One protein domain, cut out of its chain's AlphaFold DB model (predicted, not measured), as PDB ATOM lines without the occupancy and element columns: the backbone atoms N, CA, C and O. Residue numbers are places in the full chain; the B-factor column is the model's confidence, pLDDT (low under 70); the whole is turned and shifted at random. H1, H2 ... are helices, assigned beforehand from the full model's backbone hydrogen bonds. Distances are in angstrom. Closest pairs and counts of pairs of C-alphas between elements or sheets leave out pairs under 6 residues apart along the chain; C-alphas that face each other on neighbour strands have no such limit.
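Overview. This is residues 153 to 200 of the 236 residues of an uncharacterized protein of Idiomarinaceae bacterium (UniProt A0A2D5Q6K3). A small body, made of helix H1 and the long loop of residues 169 to 186 that folds back beside it, bears one helical arm: residues 189 to 200 of H2 stick out free, and this arm makes the longest axis. The first residues, 153 to 158, lead into H1 as a short tail. The printed part has 48 residues, with two named helices, H1 then H2, and no named strand; its class is all helix, and 24 of the residues are in named elements. It is only just loose, close to compact, with a radius of gyration of the C-alphas of 11.7 A, and its C-alphas span 34 by 26 by 15 A.

Along the chain. The printed part begins at Phe 153, with C-alpha at (-18.742, -10.012, 45.533). H1 is residues 159 to 168, 14.4 A from first to last C-alpha, and begins at C-alpha 159, (-10.397, -16.490, 39.459). Residues 169 to 186 hold no named element. H2 is residues 187 to 200, 20.3 A long from first to last C-alpha, and ends at C-alpha 200, (-33.340, -26.659, 31.474).

Arrangement. H1 and H2 are close but not clearly touching, with 2 pairs of C-alphas within 8 A. Their closest C-alphas are those of Gln 159 and Glu 187, 7.8 A apart. Their lines stand at a steep tilt of 63 degrees, and they run opposite ways. Their centres are 19.8 A apart. In H1 and H2 every O i to N i+4 pair is within hydrogen-bond range.

Size, cuts and confidence. The two C-alphas farthest apart are those of Thr 168 and Leu 200, at 34.5 A. Without residues 189 to 200, which stand free, the body has 36 residues and spans 26 by 16 by 16 A. The link from H1 to H2 is long, with 18 residues. The printed part has no cut. The mean pLDDT of the printed part is 81.8, and residues 197 to 200 are under 70.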
ATOM      1  N   PHE A 153     -19.638 -10.600  46.518       71.75
ATOM      2  CA  PHE A 153     -18.742 -10.012  45.533       71.75
ATOM      3  C   PHE A 153     -17.504  -9.451  46.228       71.75
ATOM      4  O   PHE A 153     -17.602  -8.560  47.072       71.75
ATOM      5  N   GLU A 154     -16.339  -9.954  45.837       70.81
ATOM      6  CA  GLU A 154     -15.044  -9.440  46.268       70.81
ATOM      7  C   GLU A 154     -14.237  -9.021  45.035       70.81
ATOM      8  O   GLU A 154     -13.886  -9.848  44.203       70.81
ATOM      9  N   GLU A 155     -13.932  -7.726  44.915       74.88
ATOM     10  CA  GLU A 155     -13.208  -7.168  43.757       74.88
ATOM     11  C   GLU A 155     -11.732  -7.593  43.710       74.88
ATOM     12  O   GLU A 155     -11.114  -7.633  42.651       74.88
ATOM     13  N   ARG A 156     -11.142  -7.884  44.870       77.12
ATOM     14  CA  ARG A 156      -9.695  -8.107  44.996       77.12
ATOM     15  C   ARG A 156      -9.249  -9.514  44.617       77.12
ATOM     16  O   ARG A 156      -8.047  -9.738  44.562       77.12
ATOM     17  N   LEU A 157     -10.182 -10.443  44.420       76.19
ATOM     18  CA  LEU A 157      -9.879 -11.846  44.164       76.19
ATOM     19  C   LEU A 157     -10.054 -12.157  42.681       76.19
ATOM     20  O   LEU A 157     -11.143 -12.005  42.128       76.19
ATOM     21  N   THR A 158      -8.984 -12.632  42.049       83.19
ATOM     22  CA  THR A 158      -9.032 -13.086  40.655       83.19
ATOM     23  C   THR A 158      -9.280 -14.594  40.603       83.19
ATOM     24  O   THR A 158      -8.725 -15.342  41.407       83.19
ATOM     25  N   GLN A 159     -10.063 -15.065  39.625       82.62
ATOM     26  CA  GLN A 159     -10.397 -16.490  39.459       82.62
ATOM     27  C   GLN A 159      -9.160 -17.407  39.479       82.62
ATOM     28  O   GLN A 159      -9.150 -18.427  40.161       82.62
ATOM     29  N   SER A 160      -8.084 -17.002  38.800       86.56
ATOM     30  CA  SER A 160      -6.828 -17.757  38.732       86.56
ATOM     31  C   SER A 160      -6.128 -17.914  40.085       86.56
ATOM     32  O   SER A 160      -5.489 -18.928  40.344       86.56
ATOM     33  N   GLU A 161      -6.223 -16.908  40.958       87.25
ATOM     34  CA  GLU A 161      -5.618 -16.957  42.296       87.25
ATOM     35  C   GLU A 161      -6.394 -17.915  43.205       87.25
ATOM     36  O   GLU A 161      -5.801 -18.636  44.007       87.25
ATOM     37  N   ILE A 162      -7.719 -17.947  43.053       88.38
ATOM     38  CA  ILE A 162      -8.605 -18.837  43.806       88.38
ATOM     39  C   ILE A 162      -8.367 -20.295  43.412       88.38
ATOM     40  O   ILE A 162      -8.361 -21.159  44.282       88.38
ATOM     41  N   GLU A 163      -8.139 -20.575  42.132       90.19
ATOM     42  CA  GLU A 163      -7.841 -21.932  41.661       90.19
ATOM     43  C   GLU A 163      -6.501 -22.434  42.175       90.19
ATOM     44  O   GLU A 163      -6.432 -23.531  42.723       90.19
ATOM     45  N   LEU A 164      -5.471 -21.586  42.134       92.06
ATOM     46  CA  LEU A 164      -4.194 -21.910  42.759       92.06
ATOM     47  C   LEU A 164      -4.368 -22.193  44.260       92.06
ATOM     48  O   LEU A 164      -3.785 -23.140  44.786       92.06
ATOM     49  N   LEU A 165      -5.185 -21.400  44.961       90.19
ATOM     50  CA  LEU A 165      -5.492 -21.645  46.369       90.19
ATOM     51  C   LEU A 165      -6.226 -22.977  46.569       90.19
ATOM     52  O   LEU A 165      -5.854 -23.744  47.457       90.19
ATOM     53  N   ALA A 166      -7.223 -23.281  45.743       91.12
ATOM     54  CA  ALA A 166      -7.959 -24.539  45.811       91.12
ATOM     55  C   ALA A 166      -7.031 -25.750  45.631       91.12
ATOM     56  O   ALA A 166      -7.140 -26.711  46.396       91.12
ATOM     57  N   ASP A 167      -6.065 -25.665  44.717       92.69
ATOM     58  CA  ASP A 167      -5.034 -26.688  44.534       92.69
ATOM     59  C   ASP A 167      -4.117 -26.796  45.758       92.69
ATOM     60  O   ASP A 167      -3.883 -27.893  46.269       92.69
ATOM     61  N   THR A 168      -3.636 -25.667  46.299       94.81
ATOM     62  CA  THR A 168      -2.732 -25.677  47.469       94.81
ATOM     63  C   THR A 168      -3.362 -26.303  48.714       94.81
ATOM     64  O   THR A 168      -2.665 -26.962  49.485       94.81
ATOM     65  N   TYR A 169      -4.671 -26.127  48.906       91.56
ATOM     66  CA  TYR A 169      -5.415 -26.692  50.034       91.56
ATOM     67  C   TYR A 169      -6.096 -28.030  49.711       91.56
ATOM     68  O   TYR A 169      -6.777 -28.584  50.583       91.56
ATOM     69  N   ASN A 170      -5.893 -28.553  48.498       90.31
ATOM     70  CA  ASN A 170      -6.519 -29.758  47.963       90.31
ATOM     71  C   ASN A 170      -8.049 -29.766  48.141       90.31
ATOM     72  O   ASN A 170      -8.662 -30.732  48.600       90.31
ATOM     73  N   ASP A 171      -8.677 -28.632  47.834       89.62
ATOM     74  CA  ASP A 171     -10.113 -28.420  48.010       89.62
ATOM     75  C   ASP A 171     -10.949 -29.297  47.066       89.62
ATOM     76  O   ASP A 171     -12.100 -29.607  47.372       89.62
ATOM     77  N   HIS A 172     -10.366 -29.767  45.961       85.50
ATOM     78  CA  HIS A 172     -11.014 -30.666  45.007       85.50
ATOM     79  C   HIS A 172     -11.459 -31.999  45.623       85.50
ATOM     80  O   HIS A 172     -12.489 -32.540  45.224       85.50
ATOM     81  N   GLU A 173     -10.734 -32.501  46.624       86.75
ATOM     82  CA  GLU A 173     -11.058 -33.758  47.310       86.75
ATOM     83  C   GLU A 173     -12.071 -33.578  48.447       86.75
ATOM     84  O   GLU A 173     -12.678 -34.543  48.913       86.75
ATOM     85  N   LYS A 174     -12.277 -32.340  48.905       86.44
ATOM     86  CA  LYS A 174     -13.172 -32.040  50.022       86.44
ATOM     87  C   LYS A 174     -14.591 -31.773  49.527       86.44
ATOM     88  O   LYS A 174     -14.785 -31.178  48.457       86.44
ATOM     89  N   PRO A 175     -15.611 -32.124  50.328       85.25
ATOM     90  CA  PRO A 175     -16.963 -31.663  50.062       85.25
ATOM     91  C   PRO A 175     -17.017 -30.134  50.165       85.25
ATOM     92  O   PRO A 175     -16.290 -29.531  50.957       85.25
ATOM     93  N   LYS A 176     -17.884 -29.498  49.366       79.50
ATOM     94  CA  LYS A 176     -17.890 -28.041  49.140       79.50
ATOM     95  C   LYS A 176     -17.855 -27.201  50.420       79.50
ATOM     96  O   LYS A 176     -17.140 -26.211  50.477       79.50
ATOM     97  N   HIS A 177     -18.585 -27.617  51.452       82.69
ATOM     98  CA  HIS A 177     -18.686 -26.916  52.734       82.69
ATOM     99  C   HIS A 177     -17.416 -27.006  53.606       82.69
ATOM    100  O   HIS A 177     -17.236 -26.177  54.491       82.69
ATOM    101  N   HIS A 178     -16.517 -27.964  53.352       84.88
ATOM    102  CA  HIS A 178     -15.235 -28.112  54.061       84.88
ATOM    103  C   HIS A 178     -14.039 -27.525  53.298       84.88
ATOM    104  O   HIS A 178     -12.895 -27.652  53.743       84.88
ATOM    105  N   ARG A 179     -14.280 -26.904  52.141       88.06
ATOM    106  CA  ARG A 179     -13.237 -26.272  51.328       88.06
ATOM    107  C   ARG A 179     -12.816 -24.939  51.922       88.06
ATOM    108  O   ARG A 179     -13.643 -24.198  52.452       88.06
ATOM    109  N   TYR A 180     -11.546 -24.592  51.758       87.50
ATOM    110  CA  TYR A 180     -11.067 -23.250  52.081       87.50
ATOM    111  C   TYR A 180     -11.712 -22.201  51.159       87.50
ATOM    112  O   TYR A 180     -12.147 -21.138  51.601       87.50
ATOM    113  N   THR A 181     -11.874 -22.546  49.883       86.56
ATOM    114  CA  THR A 181     -12.479 -21.708  48.835       86.56
ATOM    115  C   THR A 181     -14.010 -21.825  48.741       86.56
ATOM    116  O   THR A 181     -14.600 -21.387  47.760       86.56
ATOM    117  N   ALA A 182     -14.700 -22.342  49.772       84.00
ATOM    118  CA  ALA A 182     -16.143 -22.650  49.746       84.00
ATOM    119  C   ALA A 182     -17.074 -21.484  49.356       84.00
ATOM    120  O   ALA A 182     -18.192 -21.706  48.888       84.00
ATOM    121  N   ARG A 183     -16.628 -20.239  49.564       77.31
ATOM    122  CA  ARG A 183     -17.389 -19.017  49.252       77.31
ATOM    123  C   ARG A 183     -17.482 -18.729  47.754       77.31
ATOM    124  O   ARG A 183     -18.365 -17.978  47.351       77.31
ATOM    125  N   ILE A 184     -16.575 -19.282  46.951       80.88
ATOM    126  CA  ILE A 184     -16.403 -18.923  45.543       80.88
ATOM    127  C   ILE A 184     -16.522 -20.178  44.685       80.88
ATOM    128  O   ILE A 184     -16.201 -21.286  45.110       80.88
ATOM    129  N   TRP A 185     -17.049 -20.016  43.478       84.31
ATOM    130  CA  TRP A 185     -17.145 -21.111  42.525       84.31
ATOM    131  C   TRP A 185     -15.823 -21.289  41.782       84.31
ATOM    132  O   TRP A 185     -15.239 -20.330  41.283       84.31
ATOM    133  N   LEU A 186     -15.377 -22.536  41.672       86.06
ATOM    134  CA  LEU A 186     -14.241 -22.905  40.827       86.06
ATOM    135  C   LEU A 186     -14.704 -23.031  39.368       86.06
ATOM    136  O   LEU A 186     -15.881 -23.309  39.117       86.06
ATOM    137  N   GLU A 187     -13.801 -22.866  38.398       85.50
ATOM    138  CA  GLU A 187     -14.165 -22.837  36.971       85.50
ATOM    139  C   GLU A 187     -14.913 -24.104  36.530       85.50
ATOM    140  O   GLU A 187     -15.922 -24.030  35.822       85.50
ATOM    141  N   HIS A 188     -14.495 -25.273  37.025       84.38
ATOM    142  CA  HIS A 188     -15.173 -26.532  36.722       84.38
ATOM    143  C   HIS A 188     -16.623 -26.568  37.246       84.38
ATOM    144  O   HIS A 188     -17.509 -27.063  36.549       84.38
ATOM    145  N   GLU A 189     -16.893 -26.017  38.435       83.69
ATOM    146  CA  GLU A 189     -18.245 -25.958  39.004       83.69
ATOM    147  C   GLU A 189     -19.134 -25.007  38.206       83.69
ATOM    148  O   GLU A 189     -20.275 -25.335  37.871       83.69
ATOM    149  N   PHE A 190     -18.584 -23.848  37.843       81.25
ATOM    150  CA  PHE A 190     -19.275 -22.861  37.029       81.25
ATOM    151  C   PHE A 190     -19.648 -23.415  35.650       81.25
ATOM    152  O   PHE A 190     -20.782 -23.246  35.185       81.25
ATOM    153  N   ALA A 191     -18.733 -24.153  35.019       82.56
ATOM    154  CA  ALA A 191     -18.991 -24.817  33.751       82.56
ATOM    155  C   ALA A 191     -20.110 -25.871  33.860       82.56
ATOM    156  O   ALA A 191     -20.938 -25.983  32.951       82.56
ATOM    157  N   LEU A 192     -20.168 -26.633  34.959       80.94
ATOM    158  CA  LEU A 192     -21.216 -27.634  35.192       80.94
ATOM    159  C   LEU A 192     -22.596 -26.990  35.379       80.94
ATOM    160  O   LEU A 192     -23.553 -27.403  34.724       80.94
ATOM    161  N   ALA A 193     -22.694 -25.949  36.202       75.50
ATOM    162  CA  ALA A 193     -23.949 -25.243  36.449       75.50
ATOM    163  C   ALA A 193     -24.489 -24.536  35.193       75.50
ATOM    164  O   ALA A 193     -25.687 -24.585  34.905       75.50
ATOM    165  N   THR A 194     -23.605 -23.938  34.390       76.50
ATOM    166  CA  THR A 194     -23.996 -23.287  33.130       76.50
ATOM    167  C   THR A 194     -24.573 -24.303  32.136       76.50
ATOM    168  O   THR A 194     -25.597 -24.038  31.504       76.50
ATOM    169  N   LYS A 195     -23.974 -25.501  32.052       77.88
ATOM    170  CA  LYS A 195     -24.480 -26.618  31.232       77.88
ATOM    171  C   LYS A 195     -25.818 -27.173  31.728       77.88
ATOM    172  O   LYS A 195     -26.620 -27.641  30.923       77.88
ATOM    173  N   GLN A 196     -26.072 -27.157  33.036       71.19
ATOM    174  CA  GLN A 196     -27.378 -27.548  33.575       71.19
ATOM    175  C   GLN A 196     -28.454 -26.530  33.182       71.19
ATOM    176  O   GLN A 196     -29.505 -26.921  32.677       71.19
ATOM    177  N   LYS A 197     -28.165 -25.228  33.299       63.22
ATOM    178  CA  LYS A 197     -29.097 -24.155  32.917       63.22
ATOM    179  C   LYS A 197     -29.478 -24.203  31.432       63.22
ATOM    180  O   LYS A 197     -30.649 -24.014  31.111       63.22
ATOM    181  N   SER A 198     -28.533 -24.506  30.536       60.12
ATOM    182  CA  SER A 198     -28.835 -24.652  29.104       60.12
ATOM    183  C   SER A 198     -29.742 -25.854  28.811       60.12
ATOM    184  O   SER A 198     -30.650 -25.738  27.992       60.12
ATOM    185  N   LYS A 199     -29.564 -26.979  29.523       61.53
ATOM    186  CA  LYS A 199     -30.449 -28.154  29.409       61.53
ATOM    187  C   LYS A 199     -31.875 -27.867  29.886       61.53
ATOM    188  O   LYS A 199     -32.822 -28.340  29.271       61.53
ATOM    189  N   LEU A 200     -32.032 -27.081  30.952       56.31
ATOM    190  CA  LEU A 200     -33.340 -26.659  31.474       56.31
ATOM    191  C   LEU A 200     -34.103 -25.741  30.501       56.31
ATOM    192  O   LEU A 200     -35.327 -25.766  30.476       56.31
TER     193      LEU A 200